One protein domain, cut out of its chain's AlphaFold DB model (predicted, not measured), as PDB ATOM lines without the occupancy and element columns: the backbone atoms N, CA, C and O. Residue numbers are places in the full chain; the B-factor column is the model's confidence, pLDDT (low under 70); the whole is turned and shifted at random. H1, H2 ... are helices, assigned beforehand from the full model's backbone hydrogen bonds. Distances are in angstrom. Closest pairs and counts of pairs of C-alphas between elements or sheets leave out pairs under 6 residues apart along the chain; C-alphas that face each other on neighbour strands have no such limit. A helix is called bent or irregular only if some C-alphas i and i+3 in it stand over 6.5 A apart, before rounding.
ATOM      1  N   GLN A  88     191.966 170.174 201.818       89.19
ATOM      2  CA  GLN A  88     190.787 169.293 201.861       89.19
ATOM      3  C   GLN A  88     189.462 170.053 201.849       89.19
ATOM      4  O   GLN A  88     188.455 169.508 201.411       89.19
ATOM      5  N   THR A  89     189.462 171.309 202.292       87.00
ATOM      6  CA  THR A  89     188.271 172.168 202.257       87.00
ATOM      7  C   THR A  89     188.273 173.093 201.035       87.00
ATOM      8  O   THR A  89     187.219 173.472 200.534       87.00
ATOM      9  N   SER A  90     189.451 173.467 200.525       91.06
ATOM     10  CA  SER A  90     189.586 174.473 199.462       91.06
ATOM     11  C   SER A  90     189.574 173.926 198.034       91.06
ATOM     12  O   SER A  90     189.310 174.703 197.119       91.06
ATOM     13  N   TYR A  91     189.807 172.625 197.813       92.88
ATOM     14  CA  TYR A  91     189.920 172.061 196.457       92.88
ATOM     15  C   TYR A  91     188.651 172.226 195.598       92.88
ATOM     16  O   TYR A  91     188.758 172.510 194.410       92.88
ATOM     17  N   MET A  92     187.452 172.169 196.193       91.50
ATOM     18  CA  MET A  92     186.185 172.428 195.479       91.50
ATOM     19  C   MET A  92     186.034 173.887 195.022       91.50
ATOM     20  O   MET A  92     185.197 174.203 194.183       91.50
ATOM     21  N   PHE A  93     186.855 174.789 195.563       91.88
ATOM     22  CA  PHE A  93     186.879 176.211 195.230       91.88
ATOM     23  C   PHE A  93     188.163 176.612 194.494       91.88
ATOM     24  O   PHE A  93     188.449 177.804 194.374       91.88
ATOM     25  N   ALA A  94     188.939 175.642 193.997       91.94
ATOM     26  CA  ALA A  94     190.239 175.854 193.361       91.94
ATOM     27  C   ALA A  94     190.197 176.879 192.209       91.94
ATOM     28  O   ALA A  94     191.084 177.727 192.081       91.94
ATOM     29  N   VAL A  95     189.104 176.879 191.438       91.44
ATOM     30  CA  VAL A  95     188.853 177.818 190.329       91.44
ATOM     31  C   VAL A  95     188.680 179.274 190.780       91.44
ATOM     32  O   VAL A  95     188.896 180.186 189.988       91.44
ATOM     33  N   PHE A  96     188.322 179.509 192.046       91.38
ATOM     34  CA  PHE A  96     188.109 180.848 192.608       91.38
ATOM     35  C   PHE A  96     189.310 181.367 193.410       91.38
ATOM     36  O   PHE A  96     189.359 182.548 193.761       91.38
ATOM     37  N   LEU A  97     190.277 180.506 193.744       91.56
ATOM     38  CA  LEU A  97     191.461 180.905 194.500       91.56
ATOM     39  C   LEU A  97     192.379 181.785 193.650       91.56
ATOM     40  O   LEU A  97     192.616 181.515 192.483       91.56
ATOM     41  N   THR A  98     192.955 182.817 194.266       86.38
ATOM     42  CA  THR A  98     193.862 183.757 193.582       86.38
ATOM     43  C   THR A  98     195.277 183.772 194.156       86.38
ATOM     44  O   THR A  98     196.189 184.322 193.549       86.38
ATOM     45  N   ARG A  99     195.493 183.178 195.339       89.56
ATOM     46  CA  ARG A  99     196.824 183.086 195.963       89.56
ATOM     47  C   ARG A  99     197.587 181.899 195.360       89.56
ATOM     48  O   ARG A  99     197.186 180.773 195.660       89.56
ATOM     49  N   PRO A 100     198.708 182.097 194.636       88.50
ATOM     50  CA  PRO A 100     199.331 181.031 193.840       88.50
ATOM     51  C   PRO A 100     199.686 179.767 194.634       88.50
ATOM     52  O   PRO A 100     199.352 178.660 194.232       88.50
ATOM     53  N   ALA A 101     200.296 179.911 195.817       88.75
ATOM     54  CA  ALA A 101     200.680 178.759 196.641       88.75
ATOM     55  C   ALA A 101     199.472 177.955 197.158       88.75
ATOM     56  O   ALA A 101     199.524 176.731 197.246       88.75
ATOM     57  N   LYS A 102     198.382 178.647 197.501       91.06
ATOM     58  CA  LYS A 102     197.143 178.030 197.989       91.06
ATOM     59  C   LYS A 102     196.381 177.376 196.842       91.06
ATOM     60  O   LYS A 102     195.941 176.240 196.971       91.06
ATOM     61  N   LYS A 103     196.300 178.085 195.715       92.38
ATOM     62  CA  LYS A 103     195.701 177.612 194.475       92.38
ATOM     63  C   LYS A 103     196.383 176.343 193.980       92.38
ATOM     64  O   LYS A 103     195.707 175.343 193.828       92.38
ATOM     65  N   SER A 104     197.710 176.333 193.870       91.25
ATOM     66  CA  SER A 104     198.465 175.155 193.424       91.25
ATOM     67  C   SER A 104     198.159 173.902 194.252       91.25
ATOM     68  O   SER A 104     197.969 172.828 193.695       91.25
ATOM     69  N   ARG A 105     198.065 174.025 195.584       91.94
ATOM     70  CA  ARG A 105     197.724 172.893 196.467       91.94
ATOM     71  C   ARG A 105     196.281 172.415 196.286       91.94
ATOM     72  O   ARG A 105     196.022 171.217 196.367       91.94
ATOM     73  N   ALA A 106     195.353 173.344 196.077       93.75
ATOM     74  CA  ALA A 106     193.945 173.047 195.839       93.75
ATOM     75  C   ALA A 106     193.729 172.407 194.456       93.75
ATOM     76  O   ALA A 106     193.068 171.376 194.375       93.75
ATOM     77  N   ASP A 107     194.345 172.963 193.409       92.38
ATOM     78  CA  ASP A 107     194.371 172.422 192.046       92.38
ATOM     79  C   ASP A 107     194.942 170.990 192.057       92.38
ATOM     80  O   ASP A 107     194.326 170.076 191.510       92.38
ATOM     81  N   PHE A 108     196.074 170.769 192.745       90.81
ATOM     82  CA  PHE A 108     196.688 169.442 192.892       90.81
ATOM     83  C   PHE A 108     195.721 168.444 193.531       90.81
ATOM     84  O   PHE A 108     195.539 167.342 193.016       90.81
ATOM     85  N   LEU A 109     195.083 168.820 194.645       92.81
ATOM     86  CA  LEU A 109     194.172 167.921 195.346       92.81
ATOM     87  C   LEU A 109     192.899 167.640 194.537       92.81
ATOM     88  O   LEU A 109     192.433 166.503 194.547       92.81
ATOM     89  N   LEU A 110     192.360 168.638 193.829       92.75
ATOM     90  CA  LEU A 110     191.208 168.474 192.941       92.75
ATOM     91  C   LEU A 110     191.519 167.469 191.826       92.75
ATOM     92  O   LEU A 110     190.784 166.498 191.654       92.75
ATOM     93  N   LEU A 111     192.643 167.660 191.126       88.44
ATOM     94  CA  LEU A 111     193.098 166.738 190.087       88.44
ATOM     95  C   LEU A 111     193.330 165.338 190.658       88.44
ATOM     96  O   LEU A 111     192.827 164.363 190.111       88.44
ATOM     97  N   LYS A 112     194.037 165.229 191.788       87.00
ATOM     98  CA  LYS A 112     194.295 163.948 192.452       87.00
ATOM     99  C   LYS A 112     192.999 163.196 192.772       87.00
ATOM    100  O   LYS A 112     192.902 162.022 192.432       87.00
ATOM    101  N   LYS A 113     192.016 163.855 193.395       90.38
ATOM    102  CA  LYS A 113     190.736 163.221 193.747       90.38
ATOM    103  C   LYS A 113     189.967 162.759 192.512       90.38
ATOM    104  O   LYS A 113     189.431 161.660 192.523       90.38
ATOM    105  N   HIS A 114     189.976 163.547 191.438       87.38
ATOM    106  CA  HIS A 114     189.351 163.140 190.181       87.38
ATOM    107  C   HIS A 114     190.026 161.904 189.556       87.38
ATOM    108  O   HIS A 114     189.356 161.062 188.972       87.38
ATOM    109  N   LEU A 115     191.343 161.740 189.700       81.31
ATOM    110  CA  LEU A 115     192.018 160.518 189.242       81.31
ATOM    111  C   LEU A 115     191.678 159.290 190.088       81.31
ATOM    112  O   LEU A 115     191.631 158.177 189.559       81.31
ATOM    113  N   GLU A 116     191.514 159.490 191.397       83.88
ATOM    114  CA  GLU A 116     191.134 158.443 192.346       83.88
ATOM    115  C   GLU A 116     189.689 157.982 192.106       83.88
ATOM    116  O   GLU A 116     189.436 156.777 192.139       83.88
ATOM    117  N   ASP A 117     188.782 158.907 191.778       86.56
ATOM    118  CA  ASP A 117     187.394 158.621 191.405       86.56
ATOM    119  C   ASP A 117     186.947 159.379 190.132       86.56
ATOM    120  O   ASP A 117     186.309 160.433 190.209       86.56
ATOM    121  N   PRO A 118     187.249 158.844 188.932       79.19
ATOM    122  CA  PRO A 118     186.873 159.486 187.671       79.19
ATOM    123  C   PRO A 118     185.371 159.456 187.372       79.19
ATOM    124  O   PRO A 118     184.938 160.106 186.425       79.19
ATOM    125  N   ALA A 119     184.586 158.661 188.110       84.75
ATOM    126  CA  ALA A 119     183.142 158.557 187.912       84.75
ATOM    127  C   ALA A 119     182.369 159.669 188.644       84.75
ATOM    128  O   ALA A 119     181.174 159.850 188.389       84.75
ATOM    129  N   ASP A 120     183.038 160.411 189.532       89.56
ATOM    130  CA  ASP A 120     182.478 161.580 190.198       89.56
ATOM    131  C   ASP A 120     182.266 162.721 189.188       89.56
ATOM    132  O   ASP A 120     183.201 163.402 188.748       89.56
ATOM    133  N   LYS A 121     180.994 162.934 188.828       87.50
ATOM    134  CA  LYS A 121     180.565 163.945 187.854       87.50
ATOM    135  C   LYS A 121     180.802 165.379 188.318       87.50
ATOM    136  O   LYS A 121     180.906 166.264 187.467       87.50
ATOM    137  N   ASP A 122     180.841 165.635 189.623       88.00
ATOM    138  CA  ASP A 122     181.058 166.982 190.149       88.00
ATOM    139  C   ASP A 122     182.540 167.346 190.032       88.00
ATOM    140  O   ASP A 122     182.887 168.440 189.574       88.00
ATOM    141  N   LEU A 123     183.426 166.398 190.359       90.19
ATOM    142  CA  LEU A 123     184.865 166.557 190.146       90.19
ATOM    143  C   LEU A 123     185.206 166.663 188.660       90.19
ATOM    144  O   LEU A 123     185.987 167.538 188.288       90.19
ATOM    145  N   GLU A 124     184.606 165.820 187.814       87.94
ATOM    146  CA  GLU A 124     184.810 165.868 186.363       87.94
ATOM    147  C   GLU A 124     184.452 167.249 185.801       87.94
ATOM    148  O   GLU A 124     185.263 167.854 185.102       87.94
ATOM    149  N   GLN A 125     183.282 167.794 186.153       88.56
ATOM    150  CA  GLN A 125     182.850 169.116 185.687       88.56
ATOM    151  C   GLN A 125     183.781 170.239 186.149       88.56
ATOM    152  O   GLN A 125     184.095 171.138 185.364       88.56
ATOM    153  N   LEU A 126     184.239 170.205 187.405       90.69
ATOM    154  CA  LEU A 126     185.170 171.209 187.922       90.69
ATOM    155  C   LEU A 126     186.532 171.130 187.237       90.69
ATOM    156  O   LEU A 126     187.086 172.168 186.875       90.69
ATOM    157  N   VAL A 127     187.071 169.922 187.045       88.88
ATOM    158  CA  VAL A 127     188.351 169.727 186.360       88.88
ATOM    159  C   VAL A 127     188.244 170.140 184.897       88.88
ATOM    160  O   VAL A 127     189.092 170.891 184.423       88.88
ATOM    161  N   ASP A 128     187.189 169.728 184.201       86.50
ATOM    162  CA  ASP A 128     186.956 170.104 182.809       86.50
ATOM    163  C   ASP A 128     186.813 171.623 182.657       86.50
ATOM    164  O   ASP A 128     187.475 172.222 181.810       86.50
ATOM    165  N   PHE A 129     186.046 172.284 183.531       88.94
ATOM    166  CA  PHE A 129     185.958 173.744 183.558       88.94
ATOM    167  C   PHE A 129     187.325 174.394 183.812       88.94
ATOM    168  O   PHE A 129     187.700 175.337 183.113       88.94
ATOM    169  N   MET A 130     188.075 173.896 184.797       89.00
ATOM    170  CA  MET A 130     189.386 174.425 185.167       89.00
ATOM    171  C   MET A 130     190.391 174.305 184.012       89.00
ATOM    172  O   MET A 130     191.112 175.262 183.733       89.00
ATOM    173  N   VAL A 131     190.418 173.163 183.322       83.25
ATOM    174  CA  VAL A 131     191.329 172.906 182.198       83.25
ATOM    175  C   VAL A 131     190.907 173.689 180.952       83.25
ATOM    176  O   VAL A 131     191.753 174.347 180.349       83.25
ATOM    177  N   LYS A 132     189.613 173.693 180.594       83.44
ATOM    178  CA  LYS A 132     189.078 174.437 179.434       83.44
ATOM    179  C   LYS A 132     189.368 175.931 179.489       83.44
ATOM    180  O   LYS A 132     189.543 176.555 178.448       83.44
ATOM    181  N   ASN A 133     189.376 176.500 180.691       86.19
ATOM    182  CA  ASN A 133     189.600 177.927 180.909       86.19
ATOM    183  C   ASN A 133     191.049 178.251 181.312       86.19
ATOM    184  O   ASN A 133     191.306 179.366 181.755       86.19
ATOM    185  N   GLU A 134     191.977 177.292 181.197       85.19
ATOM    186  CA  GLU A 134     193.402 177.473 181.525       85.19
ATOM    187  C   GLU A 134     193.633 178.005 182.954       85.19
ATOM    188  O   GLU A 134     194.550 178.778 183.227       85.19
ATOM    189  N   LEU A 135     192.790 177.578 183.899       87.44
ATOM    190  CA  LEU A 135     192.825 178.020 185.295       87.44
ATOM    191  C   LEU A 135     193.718 177.140 186.175       87.44
ATOM    192  O   LEU A 135     193.723 177.334 187.386       87.44
ATOM    193  N   VAL A 136     194.420 176.153 185.620       85.44
ATOM    194  CA  VAL A 136     195.273 175.235 186.389       85.44
ATOM    195  C   VAL A 136     196.669 175.832 186.560       85.44
ATOM    196  O   VAL A 136     197.327 176.187 185.584       85.44
ATOM    197  N   GLU A 137     197.173 175.879 187.791       86.88
ATOM    198  CA  GLU A 137     198.564 176.255 188.049       86.88
ATOM    199  C   GLU A 137     199.545 175.184 187.549       86.88
ATOM    200  O   GLU A 137     199.444 174.014 187.916       86.88
ATOM    201  N   THR A 138     200.574 175.593 186.796       81.25
ATOM    202  CA  THR A 138     201.608 174.679 186.255       81.25
ATOM    203  C   THR A 138     202.209 173.771 187.337       81.25
ATOM    204  O   THR A 138     202.380 172.575 187.119       81.25
ATOM    205  N   ARG A 139     202.474 174.320 188.533       82.50
ATOM    206  CA  ARG A 139     203.047 173.571 189.665       82.50
ATOM    207  C   ARG A 139     202.158 172.420 190.129       82.50
ATOM    208  O   ARG A 139     202.667 171.355 190.456       82.50
ATOM    209  N   ALA A 140     200.840 172.612 190.133       83.69
ATOM    210  CA  ALA A 140     199.901 171.560 190.509       83.69
ATOM    211  C   ALA A 140     199.996 170.373 189.547       83.69
ATOM    212  O   ALA A 140     199.983 169.218 189.964       83.69
ATOM    213  N   ILE A 141     200.147 170.664 188.257       78.38
ATOM    214  CA  ILE A 141     200.271 169.657 187.204       78.38
ATOM    215  C   ILE A 141     201.592 168.902 187.339       78.38
ATOM    216  O   ILE A 141     201.594 167.677 187.259       78.38
ATOM    217  N   GLU A 142     202.698 169.606 187.590       79.44
ATOM    218  CA  GLU A 142     204.005 168.986 187.850       79.44
ATOM    219  C   GLU A 142     203.955 168.043 189.062       79.44
ATOM    220  O   GLU A 142     204.463 166.922 189.002       79.44
ATOM    221  N   GLU A 143     203.303 168.456 190.152       82.25
ATOM    222  CA  GLU A 143     203.122 167.624 191.345       82.25
ATOM    223  C   GLU A 143     202.284 166.368 191.048       82.25
ATOM    224  O   GLU A 143     202.674 165.261 191.438       82.25
ATOM    225  N   VAL A 144     201.169 166.502 190.316       78.19
ATOM    226  CA  VAL A 144     200.348 165.354 189.890       78.19
ATOM    227  C   VAL A 144     201.140 164.429 188.965       78.19
ATOM    228  O   VAL A 144     201.083 163.211 189.129       78.19
ATOM    229  N   TRP A 145     201.915 164.982 188.030       76.19
ATOM    230  CA  TRP A 145     202.741 164.216 187.099       76.19
ATOM    231  C   TRP A 145     203.819 163.404 187.825       76.19
ATOM    232  O   TRP A 145     203.962 162.202 187.594       76.19
ATOM    233  N   ASN A 146     204.532 164.023 188.766       77.31
ATOM    234  CA  ASN A 146     205.539 163.344 189.583       77.31
ATOM    235  C   ASN A 146     204.928 162.233 190.443       77.31
ATOM    236  O   ASN A 146     205.508 161.153 190.560       77.31
ATOM    237  N   MET A 147     203.733 162.457 190.995       74.50
ATOM    238  CA  MET A 147     202.992 161.417 191.705       74.50
ATOM    239  C   MET A 147     202.578 160.276 190.760       74.50
ATOM    240  O   MET A 147     202.712 159.107 191.112       74.50
ATOM    241  N   ALA A 148     202.134 160.584 189.540       71.00
ATOM    242  CA  ALA A 148     201.746 159.592 188.536       71.00
ATOM    243  C   ALA A 148     202.910 158.693 188.096       71.00
ATOM    244  O   ALA A 148     202.711 157.506 187.822       71.00
ATOM    245  N   GLN A 149     204.146 159.203 188.102       69.25
ATOM    246  CA  GLN A 149     205.338 158.372 187.899       69.25
ATOM    247  C   GLN A 149     205.499 157.284 188.974       69.25
ATOM    248  O   GLN A 149     206.154 156.278 188.732       69.25
ATOM    249  N   GLN A 150     204.851 157.412 190.128       71.62
ATOM    250  CA  GLN A 150     204.854 156.395 191.184       71.62
ATOM    251  C   GLN A 150     203.600 155.501 191.146       71.62
ATOM    252  O   GLN A 150     203.487 154.559 191.926       71.62
ATOM    253  N   MET A 151     202.659 155.769 190.231       68.12
ATOM    254  CA  MET A 151     201.406 155.028 190.074       68.12
ATOM    255  C   MET A 151     201.488 153.900 189.028       68.12
ATOM    256  O   MET A 151     202.347 153.942 188.138       68.12
ATOM    257  N   PRO A 152     200.554 152.923 189.075       69.38
ATOM    258  CA  PRO A 152     200.356 151.944 188.007       69.38
ATOM    259  C   PRO A 152     200.106 152.608 186.645       69.38
ATOM    260  O   PRO A 152     199.494 153.675 186.565       69.38
ATOM    261  N   VAL A 153     200.536 151.944 185.566       68.88
ATOM    262  CA  VAL A 153     200.476 152.457 184.180       68.88
ATOM    263  C   VAL A 153     199.067 152.916 183.780       68.88
ATOM    264  O   VAL A 153     198.921 153.970 183.168       68.88
ATOM    265  N   THR A 154     198.029 152.207 184.223       68.75
ATOM    266  CA  THR A 154     196.617 152.534 183.959       68.75
ATOM    267  C   THR A 154     196.192 153.912 184.474       68.75
ATOM    268  O   THR A 154     195.366 154.576 183.854       68.75
ATOM    269  N   ASN A 155     196.760 154.388 185.585       66.81
ATOM    270  CA  ASN A 155     196.455 155.724 186.108       66.81
ATOM    271  C   ASN A 155     197.241 156.823 185.374       66.81
ATOM    272  O   ASN A 155     196.776 157.960 185.296       66.81
ATOM    273  N   ARG A 156     198.402 156.490 184.793       66.62
ATOM    274  CA  ARG A 156     199.178 157.417 183.952       66.62
ATOM    275  C   ARG A 156     198.471 157.705 182.631       66.62
ATOM    276  O   ARG A 156     198.474 158.845 182.178       66.62
ATOM    277  N   GLU A 157     197.839 156.691 182.044       70.94
ATOM    278  CA  GLU A 157     197.063 156.831 180.805       70.94
ATOM    279  C   GLU A 157     195.859 157.756 180.992       70.94
ATOM    280  O   GLU A 157     195.642 158.637 180.166       70.94
ATOM    281  N   LYS A 158     195.143 157.645 182.119       70.62
ATOM    282  CA  LYS A 158     194.025 158.547 182.452       70.62
ATOM    283  C   LYS A 158     194.456 160.008 182.557       70.62
ATOM    284  O   LYS A 158     193.749 160.895 182.091       70.62
ATOM    285  N   LEU A 159     195.622 160.261 183.152       70.31
ATOM    286  CA  LEU A 159     196.188 161.608 183.214       70.31
ATOM    287  C   LEU A 159     196.529 162.146 181.831       70.31
ATOM    288  O   LEU A 159     196.184 163.280 181.514       70.31
ATOM    289  N   ALA A 160     197.188 161.326 181.011       72.06
ATOM    290  CA  ALA A 160     197.507 161.692 179.640       72.06
ATOM    291  C   ALA A 160     196.233 161.997 178.837       72.06
ATOM    292  O   ALA A 160     196.182 163.021 178.167       72.06
ATOM    293  N   GLU A 161     195.189 161.179 178.973       75.06
ATOM    294  CA  GLU A 161     193.904 161.384 178.301       75.06
ATOM    295  C   GLU A 161     193.212 162.680 178.748       75.06
ATOM    296  O   GLU A 161     192.736 163.446 177.911       75.06
ATOM    297  N   LEU A 162     193.185 162.958 180.055       71.38
ATOM    298  CA  LEU A 162     192.567 164.165 180.608       71.38
ATOM    299  C   LEU A 162     193.186 165.443 180.035       71.38
ATOM    300  O   LEU A 162     192.467 166.383 179.694       71.38
ATOM    301  N   PHE A 163     194.512 165.466 179.904       71.19
ATOM    302  CA  PHE A 163     195.221 166.594 179.311       71.19
ATOM    303  C   PHE A 163     195.111 166.603 177.780       71.19
ATOM    304  O   PHE A 163     194.863 167.663 177.210       71.19
ATOM    305  N   ASP A 164     195.212 165.456 177.104       73.38
ATOM    306  CA  ASP A 164     195.148 165.364 175.636       73.38
ATOM    307  C   ASP A 164     193.788 165.836 175.066       73.38
ATOM    308  O   ASP A 164     193.728 166.292 173.922       73.38
ATOM    309  N   ARG A 165     192.703 165.795 175.858       70.25
ATOM    310  CA  ARG A 165     191.381 166.337 175.476       70.25
ATOM    311  C   ARG A 165     191.363 167.858 175.268       70.25
ATOM    312  O   ARG A 165     190.415 168.355 174.661       70.25
ATOM    313  N   HIS A 166     192.379 168.593 175.730       68.12
ATOM    314  CA  HIS A 166     192.398 170.059 175.719       68.12
ATOM    315  C   HIS A 166     193.690 170.634 175.107       68.12
ATOM    316  O   HIS A 166     194.769 170.091 175.343       68.12
TER     317      HIS A 166
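Overview. This is residues 88 to 166 of the 267 residues of an uncharacterized protein of Clostridia bacterium (UniProt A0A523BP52). The longest helix, H2, runs through the middle; H1 crosses it, H3 and H4 pack on different sides of it, and H5 folds back from H4. The printed part has 79 residues, with named helices H1 to H5 in chain order and no named strand: all helix, compact, radius of gyration of the C-alphas 11.6 A, spans 33 by 24 by 23 A.

Along the chain. H1, residues 88 to 96, begins at C-alpha 88 (190.787, 169.293, 201.861) and is irregular, C-alphas 92 and 95 being 7.9 A apart. H2 is residues 100 to 116, 24.1 A; H3, 121 to 132; H4, 138 to 148; H5, 153 to 164, ending at C-alpha 164 (195.148, 165.364, 175.636).

Arrangement. H2, the hub, touches H1 (closest C-alphas Tyr 91 and Ala 106, 4.2 A), H3 (His 114 and Leu 123, 5.6 A) and H4 (Phe 108 and Ala 140, 4.5 A). H4 and H5 form a helical hairpin at a shallow tilt of 24 degrees, only just touching with 3 pairs of C-alphas within 8 A; their closest C-alphas are Ala 148 and Arg 156, 5.7 A. H1 and H5 are apart. Every O i to N i+4 pair is within hydrogen-bond range in H2, H3 and H4, against 7 of 8 in H5 and 1 of 5 in H1, where 3 of 6 O i to N i+3 pairs are.

Size, cuts and confidence. The C-alphas farthest apart, Thr 98 and Val 153, are 33.3 A apart. The printed part has no cut, and its links are tight. Residues 149 to 154 stand free; pLDDT is under 70 at 149, 151 to 156 and 166.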